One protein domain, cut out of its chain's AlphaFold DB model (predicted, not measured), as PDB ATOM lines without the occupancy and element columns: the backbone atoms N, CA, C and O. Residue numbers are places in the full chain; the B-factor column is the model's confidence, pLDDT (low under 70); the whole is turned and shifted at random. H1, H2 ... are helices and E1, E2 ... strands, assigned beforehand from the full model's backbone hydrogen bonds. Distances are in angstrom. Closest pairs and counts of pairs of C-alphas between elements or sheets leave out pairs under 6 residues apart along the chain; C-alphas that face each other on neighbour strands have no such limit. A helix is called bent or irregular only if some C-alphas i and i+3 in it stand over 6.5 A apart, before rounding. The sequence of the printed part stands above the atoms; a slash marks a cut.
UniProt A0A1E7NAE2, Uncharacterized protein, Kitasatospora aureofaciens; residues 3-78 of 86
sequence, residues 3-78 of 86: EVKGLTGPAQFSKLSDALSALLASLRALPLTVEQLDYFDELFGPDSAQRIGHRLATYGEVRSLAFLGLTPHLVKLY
ATOM      1  N   GLU A   3    -191.006  38.513  38.495       92.31
ATOM      2  CA  GLU A   3    -191.654  37.253  38.143       92.31
ATOM      3  C   GLU A   3    -192.737  36.936  39.176       92.31
ATOM      4  O   GLU A   3    -192.485  37.026  40.379       92.31
ATOM      5  N   VAL A   4    -193.918  36.508  38.728       92.25
ATOM      6  CA  VAL A   4    -194.864  35.774  39.571       92.25
ATOM      7  C   VAL A   4    -194.850  34.323  39.111       92.25
ATOM      8  O   VAL A   4    -195.422  33.976  38.078       92.25
ATOM      9  N   LYS A   5    -194.139  33.466  39.849       88.62
ATOM     10  CA  LYS A   5    -193.845  32.096  39.420       88.62
ATOM     11  C   LYS A   5    -195.108  31.307  39.098       88.62
ATOM     12  O   LYS A   5    -196.031  31.214  39.907       88.62
ATOM     13  N   GLY A   6    -195.098  30.693  37.917       86.75
ATOM     14  CA  GLY A   6    -196.215  29.901  37.406       86.75
ATOM     15  C   GLY A   6    -197.381  30.730  36.858       86.75
ATOM     16  O   GLY A   6    -198.335  30.130  36.380       86.75
ATOM     17  N   LEU A   7    -197.308  32.068  36.900       87.81
ATOM     18  CA  LEU A   7    -198.329  32.972  36.349       87.81
ATOM     19  C   LEU A   7    -197.768  33.876  35.252       87.81
ATOM     20  O   LEU A   7    -198.426  34.095  34.240       87.81
ATOM     21  N   THR A   8    -196.545  34.379  35.424       87.69
ATOM     22  CA  THR A   8    -195.862  35.202  34.425       87.69
ATOM     23  C   THR A   8    -194.488  34.628  34.110       87.69
ATOM     24  O   THR A   8    -193.841  34.019  34.964       87.69
ATOM     25  N   GLY A   9    -194.007  34.873  32.889       86.62
ATOM     26  CA  GLY A   9    -192.577  34.764  32.612       86.62
ATOM     27  C   GLY A   9    -191.788  35.847  33.365       86.62
ATOM     28  O   GLY A   9    -192.380  36.841  33.809       86.62
ATOM     29  N   PRO A  10    -190.464  35.682  33.519       89.44
ATOM     30  CA  PRO A  10    -189.615  36.736  34.049       89.44
ATOM     31  C   PRO A  10    -189.583  37.932  33.088       89.44
ATOM     32  O   PRO A  10    -189.407  37.769  31.883       89.44
ATOM     33  N   ALA A  11    -189.727  39.141  33.627       91.19
ATOM     34  CA  ALA A  11    -189.668  40.386  32.869       91.19
ATOM     35  C   ALA A  11    -188.532  41.286  33.372       91.19
ATOM     36  O   ALA A  11    -188.345  41.482  34.579       91.19
ATOM     37  N   GLN A  12    -187.758  41.848  32.444       93.00
ATOM     38  CA  GLN A  12    -186.653  42.755  32.743       93.00
ATOM     39  C   GLN A  12    -187.077  44.216  32.570       93.00
ATOM     40  O   GLN A  12    -187.776  44.571  31.630       93.00
ATOM     41  N   PHE A  13    -186.597  45.070  33.472       91.88
ATOM     42  CA  PHE A  13    -186.826  46.510  33.442       91.88
ATOM     43  C   PHE A  13    -185.517  47.234  33.740       91.88
ATOM     44  O   PHE A  13    -184.736  46.782  34.582       91.88
ATOM     45  N   SER A  14    -185.299  48.367  33.072       89.12
ATOM     46  CA  SER A  14    -184.110  49.209  33.266       89.12
ATOM     47  C   SER A  14    -184.202  50.098  34.508       89.12
ATOM     48  O   SER A  14    -183.180  50.561  35.005       89.12
ATOM     49  N   LYS A  15    -185.418  50.346  35.014       91.69
ATOM     50  CA  LYS A  15    -185.673  51.141  36.221       91.69
ATOM     51  C   LYS A  15    -186.447  50.316  37.241       91.69
ATOM     52  O   LYS A  15    -187.372  49.585  36.890       91.69
ATOM     53  N   LEU A  16    -186.090  50.478  38.515       92.19
ATOM     54  CA  LEU A  16    -186.772  49.803  39.618       92.19
ATOM     55  C   LEU A  16    -188.234  50.255  39.749       92.19
ATOM     56  O   LEU A  16    -189.096  49.417  39.979       92.19
ATOM     57  N   SER A  17    -188.521  51.545  39.555       92.31
ATOM     58  CA  SER A  17    -189.891  52.075  39.563       92.31
ATOM     59  C   SER A  17    -190.792  51.345  38.570       92.31
ATOM     60  O   SER A  17    -191.881  50.913  38.930       92.31
ATOM     61  N   ASP A  18    -190.300  51.139  37.349       93.50
ATOM     62  CA  ASP A  18    -191.070  50.533  36.264       93.50
ATOM     63  C   ASP A  18    -191.317  49.045  36.551       93.50
ATOM     64  O   ASP A  18    -192.425  48.551  36.350       93.50
ATOM     65  N   ALA A  19    -190.315  48.350  37.107       93.62
ATOM     66  CA  ALA A  19    -190.470  46.981  37.600       93.62
ATOM     67  C   ALA A  19    -191.548  46.873  38.687       93.62
ATOM     68  O   ALA A  19    -192.375  45.965  38.634       93.62
ATOM     69  N   LEU A  20    -191.549  47.786  39.664       94.75
ATOM     70  CA  LEU A  20    -192.531  47.796  40.749       94.75
ATOM     71  C   LEU A  20    -193.944  48.077  40.229       94.75
ATOM     72  O   LEU A  20    -194.872  47.341  40.559       94.75
ATOM     73  N   SER A  21    -194.104  49.074  39.357       93.69
ATOM     74  CA  SER A  21    -195.395  49.386  38.740       93.69
ATOM     75  C   SER A  21    -195.932  48.229  37.895       93.69
ATOM     76  O   SER A  21    -197.111  47.895  38.004       93.69
ATOM     77  N   ALA A  22    -195.086  47.581  37.088       93.00
ATOM     78  CA  ALA A  22    -195.490  46.432  36.280       93.00
ATOM     79  C   ALA A  22    -195.857  45.211  37.138       93.00
ATOM     80  O   ALA A  22    -196.816  44.498  36.830       93.00
ATOM     81  N   LEU A  23    -195.126  44.983  38.234       93.88
ATOM     82  CA  LEU A  23    -195.426  43.910  39.177       93.88
ATOM     83  C   LEU A  23    -196.775  44.138  39.868       93.88
ATOM     84  O   LEU A  23    -197.601  43.229  39.891       93.88
ATOM     85  N   LEU A  24    -197.033  45.356  40.354       95.06
ATOM     86  CA  LEU A  24    -198.322  45.730  40.942       95.06
ATOM     87  C   LEU A  24    -199.474  45.596  39.947       95.06
ATOM     88  O   LEU A  24    -200.516  45.047  40.288       95.06
ATOM     89  N   ALA A  25    -199.287  46.048  38.705       94.12
ATOM     90  CA  ALA A  25    -200.295  45.886  37.661       94.12
ATOM     91  C   ALA A  25    -200.608  44.404  37.398       94.12
ATOM     92  O   ALA A  25    -201.774  44.035  37.274       94.12
ATOM     93  N   SER A  26    -199.580  43.549  37.382       93.69
ATOM     94  CA  SER A  26    -199.747  42.101  37.213       93.69
ATOM     95  C   SER A  26    -200.510  41.483  38.384       93.69
ATOM     96  O   SER A  26    -201.424  40.698  38.164       93.69
ATOM     97  N   LEU A  27    -200.187  41.868  39.622       95.00
ATOM     98  CA  LEU A  27    -200.864  41.381  40.828       95.00
ATOM     99  C   LEU A  27    -202.332  41.825  40.884       95.00
ATOM    100  O   LEU A  27    -203.196  41.019  41.209       95.00
ATOM    101  N   ARG A  28    -202.634  43.067  40.488       94.94
ATOM    102  CA  ARG A  28    -204.008  43.596  40.415       94.94
ATOM    103  C   ARG A  28    -204.869  42.932  39.338       94.94
ATOM    104  O   ARG A  28    -206.090  42.999  39.418       94.94
ATOM    105  N   ALA A  29    -204.253  42.303  38.338       94.31
ATOM    106  CA  ALA A  29    -204.962  41.529  37.320       94.31
ATOM    107  C   ALA A  29    -205.319  40.104  37.785       94.31
ATOM    108  O   ALA A  29    -206.075  39.407  37.109       94.31
ATOM    109  N   LEU A  30    -204.772  39.654  38.919       93.62
ATOM    110  CA  LEU A  30    -205.061  38.345  39.492       93.62
ATOM    111  C   LEU A  30    -206.283  38.409  40.422       93.62
ATOM    112  O   LEU A  30    -206.528  39.444  41.042       93.62
ATOM    113  N   PRO A  31    -207.027  37.299  40.592       95.00
ATOM    114  CA  PRO A  31    -208.152  37.220  41.523       95.00
ATOM    115  C   PRO A  31    -207.665  37.079  42.978       95.00
ATOM    116  O   PRO A  31    -207.933  36.080  43.647       95.00
ATOM    117  N   LEU A  32    -206.892  38.057  43.451       95.25
ATOM    118  CA  LEU A  32    -206.420  38.150  44.830       95.25
ATOM    119  C   LEU A  32    -207.510  38.726  45.736       95.25
ATOM    120  O   LEU A  32    -208.408  39.440  45.288       95.25
ATOM    121  N   THR A  33    -207.416  38.422  47.029       96.50
ATOM    122  CA  THR A  33    -208.275  39.065  48.029       96.50
ATOM    123  C   THR A  33    -207.854  40.520  48.227       96.50
ATOM    124  O   THR A  33    -206.716  40.889  47.920       96.50
ATOM    125  N   VAL A  34    -208.754  41.348  48.761       96.00
ATOM    126  CA  VAL A  34    -208.471  42.769  49.028       96.00
ATOM    127  C   VAL A  34    -207.272  42.914  49.965       96.00
ATOM    128  O   VAL A  34    -206.383  43.708  49.694       96.00
ATOM    129  N   GLU A  35    -207.162  42.060  50.980       96.75
ATOM    130  CA  GLU A  35    -206.054  42.086  51.939       96.75
ATOM    131  C   GLU A  35    -204.705  41.788  51.274       96.75
ATOM    132  O   GLU A  35    -203.682  42.363  51.642       96.75
ATOM    133  N   GLN A  36    -204.685  40.894  50.280       96.94
ATOM    134  CA  GLN A  36    -203.470  40.627  49.516       96.94
ATOM    135  C   GLN A  36    -203.115  41.799  48.600       96.94
ATOM    136  O   GLN A  36    -201.935  42.115  48.462       96.94
ATOM    137  N   LEU A  37    -204.110  42.446  47.985       96.50
ATOM    138  CA  LEU A  37    -203.889  43.637  47.162       96.50
ATOM    139  C   LEU A  37    -203.325  44.790  47.998       96.50
ATOM    140  O   LEU A  37    -202.303  45.353  47.611       96.50
ATOM    141  N   ASP A  38    -203.910  45.064  49.164       96.69
ATOM    142  CA  ASP A  38    -203.441  46.098  50.093       96.69
ATOM    143  C   ASP A  38    -202.011  45.805  50.567       96.69
ATOM    144  O   ASP A  38    -201.133  46.667  50.506       96.69
ATOM    145  N   TYR A  39    -201.732  44.552  50.940       96.00
ATOM    146  CA  TYR A  39    -200.383  44.118  51.301       96.00
ATOM    147  C   TYR A  39    -199.368  44.374  50.177       96.00
ATOM    148  O   TYR A  39    -198.247  44.827  50.433       96.00
ATOM    149  N   PHE A  40    -199.725  44.079  48.925       96.25
ATOM    150  CA  PHE A  40    -198.826  44.309  47.799       96.25
ATOM    151  C   PHE A  40    -198.659  45.791  47.476       96.25
ATOM    152  O   PHE A  40    -197.536  46.195  47.168       96.25
ATOM    153  N   ASP A  41    -199.712  46.596  47.600       94.81
ATOM    154  CA  ASP A  41    -199.647  48.048  47.438       94.81
ATOM    155  C   ASP A  41    -198.733  48.689  48.497       94.81
ATOM    156  O   ASP A  41    -197.906  49.536  48.162       94.81
ATOM    157  N   GLU A  42    -198.765  48.222  49.747       93.88
ATOM    158  CA  GLU A  42    -197.805  48.640  50.777       93.88
ATOM    159  C   GLU A  42    -196.376  48.152  50.472       93.88
ATOM    160  O   GLU A  42    -195.387  48.886  50.615       93.88
ATOM    161  N   LEU A  43    -196.234  46.894  50.040       93.75
ATOM    162  CA  LEU A  43    -194.930  46.274  49.811       93.75
ATOM    163  C   LEU A  43    -194.190  46.877  48.609       93.75
ATOM    164  O   LEU A  43    -192.986  47.132  48.702       93.75
ATOM    165  N   PHE A  44    -194.890  47.084  47.495       94.31
ATOM    166  CA  PHE A  44    -194.330  47.472  46.198       94.31
ATOM    167  C   PHE A  44    -194.804  48.844  45.704       94.31
ATOM    168  O   PHE A  44    -194.476  49.225  44.580       94.31
ATOM    169  N   GLY A  45    -195.536  49.596  46.528       90.69
ATOM    170  CA  GLY A  45    -195.996  50.947  46.218       90.69
ATOM    171  C   GLY A  45    -194.872  51.942  45.895       90.69
ATOM    172  O   GLY A  45    -193.689  51.665  46.124       90.69
ATOM    173  N   PRO A  46    -195.228  53.131  45.380       83.44
ATOM    174  CA  PRO A  46    -194.266  54.125  44.894       83.44
ATOM    175  C   PRO A  46    -193.238  54.544  45.959       83.44
ATOM    176  O   PRO A  46    -192.050  54.659  45.653       83.44
ATOM    177  N   ASP A  47    -193.660  54.659  47.218       87.56
ATOM    178  CA  ASP A  47    -192.791  55.062  48.332       87.56
ATOM    179  C   ASP A  47    -191.837  53.943  48.788       87.56
ATOM    180  O   ASP A  47    -190.838  54.183  49.471       87.56
ATOM    181  N   SER A  48    -192.087  52.697  48.370       90.00
ATOM    182  CA  SER A  48    -191.259  51.544  48.727       90.00
ATOM    183  C   SER A  48    -189.993  51.416  47.874       90.00
ATOM    184  O   SER A  48    -189.116  50.627  48.229       90.00
ATOM    185  N   ALA A  49    -189.834  52.190  46.792       90.69
ATOM    186  CA  ALA A  49    -188.725  52.037  45.845       90.69
ATOM    187  C   ALA A  49    -187.336  52.114  46.504       90.69
ATOM    188  O   ALA A  49    -186.480  51.270  46.232       90.69
ATOM    189  N   GLN A  50    -187.114  53.064  47.419       91.56
ATOM    190  CA  GLN A  50    -185.836  53.188  48.132       91.56
ATOM    191  C   GLN A  50    -185.582  51.981  49.049       91.56
ATOM    192  O   GLN A  50    -184.497  51.396  49.034       91.56
ATOM    193  N   ARG A  51    -186.595  51.572  49.823       94.31
ATOM    194  CA  ARG A  51    -186.522  50.421  50.737       94.31
ATOM    195  C   ARG A  51    -186.265  49.119  49.980       94.31
ATOM    196  O   ARG A  51    -185.444  48.307  50.405       94.31
ATOM    197  N   ILE A  52    -186.957  48.922  48.863       94.94
ATOM    198  CA  ILE A  52    -186.783  47.763  47.991       94.94
ATOM    199  C   ILE A  52    -185.401  47.792  47.342       94.94
ATOM    200  O   ILE A  52    -184.707  46.783  47.388       94.94
ATOM    201  N   GLY A  53    -184.960  48.938  46.820       93.62
ATOM    202  CA  GLY A  53    -183.617  49.097  46.259       93.62
ATOM    203  C   GLY A  53    -182.525  48.722  47.259       93.62
ATOM    204  O   GLY A  53    -181.627  47.951  46.929       93.62
ATOM    205  N   HIS A  54    -182.654  49.172  48.512       93.81
ATOM    206  CA  HIS A  54    -181.747  48.774  49.587       93.81
ATOM    207  C   HIS A  54    -181.775  47.259  49.838       93.81
ATOM    208  O   HIS A  54    -180.725  46.632  49.905       93.81
ATOM    209  N   ARG A  55    -182.960  46.637  49.921       93.75
ATOM    210  CA  ARG A  55    -183.069  45.177  50.097       93.75
ATOM    211  C   ARG A  55    -182.452  44.399  48.938       93.75
ATOM    212  O   ARG A  55    -181.797  43.395  49.186       93.75
ATOM    213  N   LEU A  56    -182.621  44.860  47.702       94.19
ATOM    214  CA  LEU A  56    -182.003  44.235  46.533       94.19
ATOM    215  C   LEU A  56    -180.477  44.339  46.575       94.19
ATOM    216  O   LEU A  56    -179.805  43.362  46.273       94.19
ATOM    217  N   ALA A  57    -179.931  45.487  46.984       92.62
ATOM    218  CA  ALA A  57    -178.487  45.664  47.129       92.62
ATOM    219  C   ALA A  57    -177.902  44.811  48.269       92.62
ATOM    220  O   ALA A  57    -176.813  44.266  48.128       92.62
ATOM    221  N   THR A  58    -178.630  44.678  49.382       94.25
ATOM    222  CA  THR A  58    -178.164  43.951  50.572       94.25
ATOM    223  C   THR A  58    -178.351  42.436  50.457       94.25
ATOM    224  O   THR A  58    -177.488  41.679  50.891       94.25
ATOM    225  N   TYR A  59    -179.470  41.978  49.889       94.25
ATOM    226  CA  TYR A  59    -179.883  40.566  49.916       94.25
ATOM    227  C   TYR A  59    -179.998  39.923  48.530       94.25
ATOM    228  O   TYR A  59    -180.254  38.727  48.432       94.25
ATOM    229  N   GLY A  60    -179.850  40.692  47.449       93.06
ATOM    230  CA  GLY A  60    -179.941  40.198  46.073       93.06
ATOM    231  C   GLY A  60    -181.365  39.957  45.569       93.06
ATOM    232  O   GLY A  60    -181.567  39.810  44.368       93.06
ATOM    233  N   GLU A  61    -182.376  39.944  46.438       93.81
ATOM    234  CA  GLU A  61    -183.764  39.734  46.033       93.81
ATOM    235  C   GLU A  61    -184.783  40.172  47.090       93.81
ATOM    236  O   GLU A  61    -184.500  40.276  48.283       93.81
ATOM    237  N   VAL A  62    -186.013  40.377  46.628       94.69
ATOM    238  CA  VAL A  62    -187.214  40.484  47.451       94.69
ATOM    239  C   VAL A  62    -188.192  39.410  46.990       94.69
ATOM    240  O   VAL A  62    -188.430  39.241  45.792       94.69
ATOM    241  N   ARG A  63    -188.744  38.667  47.951       95.12
ATOM    242  CA  ARG A  63    -189.706  37.591  47.710       95.12
ATOM    243  C   ARG A  63    -190.944  37.776  48.576       95.12
ATOM    244  O   ARG A  63    -190.827  38.181  49.730       95.12
ATOM    245  N   SER A  64    -192.102  37.440  48.027       95.94
ATOM    246  CA  SER A  64    -193.355  37.309  48.771       95.94
ATOM    247  C   SER A  64    -194.253  36.249  48.126       95.94
ATOM    248  O   SER A  64    -193.904  35.697  47.081       95.94
ATOM    249  N   LEU A  65    -195.381  35.925  48.754       96.38
ATOM    250  CA  LEU A  65    -196.340  34.937  48.268       96.38
ATOM    251  C   LEU A  65    -197.666  35.610  47.927       96.38
ATOM    252  O   LEU A  65    -198.210  36.348  48.741       96.38
ATOM    253  N   ALA A  66    -198.182  35.310  46.739       95.94
ATOM    254  CA  ALA A  66    -199.554  35.593  46.343       95.94
ATOM    255  C   ALA A  66    -200.340  34.276  46.337       95.94
ATOM    256  O   ALA A  66    -199.895  33.293  45.749       95.94
ATOM    257  N   PHE A  67    -201.496  34.236  46.983       95.50
ATOM    258  CA  PHE A  67    -202.357  33.063  47.072       95.50
ATOM    259  C   PHE A  67    -203.551  33.209  46.131       95.50
ATOM    260  O   PHE A  67    -204.381  34.105  46.301       95.50
ATOM    261  N   LEU A  68    -203.652  32.293  45.166       93.56
ATOM    262  CA  LEU A  68    -204.840  32.110  44.332       93.56
ATOM    263  C   LEU A  68    -205.646  30.940  44.895       93.56
ATOM    264  O   LEU A  68    -205.301  29.767  44.711       93.56
ATOM    265  N   GLY A  69    -206.687  31.265  45.663       91.12
ATOM    266  CA  GLY A  69    -207.336  30.293  46.538       91.12
ATOM    267  C   GLY A  69    -206.333  29.755  47.563       91.12
ATOM    268  O   GLY A  69    -205.748  30.521  48.321       91.12
ATOM    269  N   LEU A  70    -206.106  28.438  47.563       91.75
ATOM    270  CA  LEU A  70    -205.132  27.776  48.446       91.75
ATOM    271  C   LEU A  70    -203.754  27.572  47.796       91.75
ATOM    272  O   LEU A  70    -202.867  26.990  48.418       91.75
ATOM    273  N   THR A  71    -203.565  28.025  46.554       94.94
ATOM    274  CA  THR A  71    -202.327  27.795  45.801       94.94
ATOM    275  C   THR A  71    -201.373  28.978  45.968       94.94
ATOM    276  O   THR A  71    -201.707  30.080  45.523       94.94
ATOM    277  N   PRO A  72    -200.187  28.793  46.580       95.75
ATOM    278  CA  PRO A  72    -199.194  29.852  46.703       95.75
ATOM    279  C   PRO A  72    -198.382  30.024  45.412       95.75
ATOM    280  O   PRO A  72    -197.843  29.065  44.858       95.75
ATOM    281  N   HIS A  73    -198.205  31.273  44.998       95.88
ATOM    282  CA  HIS A  73    -197.361  31.698  43.888       95.88
ATOM    283  C   HIS A  73    -196.262  32.626  44.398       95.88
ATOM    284  O   HIS A  73    -196.520  33.599  45.109       95.88
ATOM    285  N   LEU A  74    -195.013  32.330  44.035       96.25
ATOM    286  CA  LEU A  74    -193.868  33.118  44.478       96.25
ATOM    287  C   LEU A  74    -193.734  34.385  43.634       96.25
ATOM    288  O   LEU A  74    -193.446  34.314  42.442       96.25
ATOM    289  N   VAL A  75    -193.867  35.534  44.280       96.38
ATOM    290  CA  VAL A  75    -193.585  36.850  43.715       96.38
ATOM    291  C   VAL A  75    -192.113  37.163  43.958       96.38
ATOM    292  O   VAL A  75    -191.666  37.187  45.106       96.38
ATOM    293  N   LYS A  76    -191.343  37.384  42.892       94.62
ATOM    294  CA  LYS A  76    -189.906  37.656  42.952       94.62
ATOM    295  C   LYS A  76    -189.565  38.974  42.280       94.62
ATOM    296  O   LYS A  76    -189.999  39.252  41.167       94.62
ATOM    297  N   LEU A  77    -188.679  39.718  42.925       93.62
ATOM    298  CA  LEU A  77    -187.976  40.860  42.362       93.62
ATOM    299  C   LEU A  77    -186.487  40.689  42.661       93.62
ATOM    300  O   LEU A  77    -186.104  40.487  43.809       93.62
ATOM    301  N   TYR A  78    -185.651  40.745  41.632       92.81
ATOM    302  CA  TYR A  78    -184.206  40.545  41.751       92.81
ATOM    303  C   TYR A  78    -183.468  41.291  40.631       92.81
ATOM    304  O   TYR A  78    -184.071  41.554  39.580       92.81
TER     305      TYR A  78
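Overview. This is residues 3 to 78 of the 86 residues of an uncharacterized protein of Kitasatospora aureofaciens (UniProt A0A1E7NAE2). A helical hairpin, H1 and H2, covers one side of a two-stranded hairpin, E1 and E2, and H3 stands across one end. The opening stretch, residues 3 to 15, has no named element; its residues 3 to 4 pair antiparallel with residues 75 to 76 of E2. The printed part has 76 residues, with H1, H2, H3, E1 and E2 in that order, an antiparallel sheet and a mixed class. It is compact, with a radius of gyration of the C-alphas of 11.8 A, and spans 33 by 23 by 20 A.

Along the chain. Start at Glu 3 and go on to C-alpha 16 at (-186.772, 49.803, 39.618), where H1 begins; it runs to residue 28, 18.3 A. H2 is residues 34 to 44, 15.2 A, and H3 is residues 46 to 59, 20.4 A. H3 is irregular: C-alphas 47 and 50 are 7.2 A apart. E1 is residues 62 to 68, 19.8 A; E2, residues 71 to 77, 19.7 A, ends at C-alpha 77 at (-187.976, 40.860, 42.362).

Arrangement. H1 and H2 touch, closest at the C-alphas of Leu 20 and Phe 44, 5.7 A, at a shallow tilt of 6 degrees, opposite ways. H1 touches H3 with residues 16 to 21 alone, closest at the C-alphas of Ser 17 and Ala 49, 6.4 A, only just about perpendicular at 70.1 degrees. H1 and E2 are near each other. The closest C-alphas of H2 and E1, Gln 36 and Ala 66, are 7.1 A apart. In the E1 and E2 hairpin, look at N 64 and O 75, 3.0 A, within hydrogen-bond range. Every O i to N i+4 pair is within range in H1 and H2, and 8 of 10 in H3.

Size, cuts and confidence. The C-alphas farthest apart, Ser 14 and Leu 70, are 33.6 A apart. The printed part has no cut, its four links between named elements are tight, and no printed residue is under 70 in pLDDT.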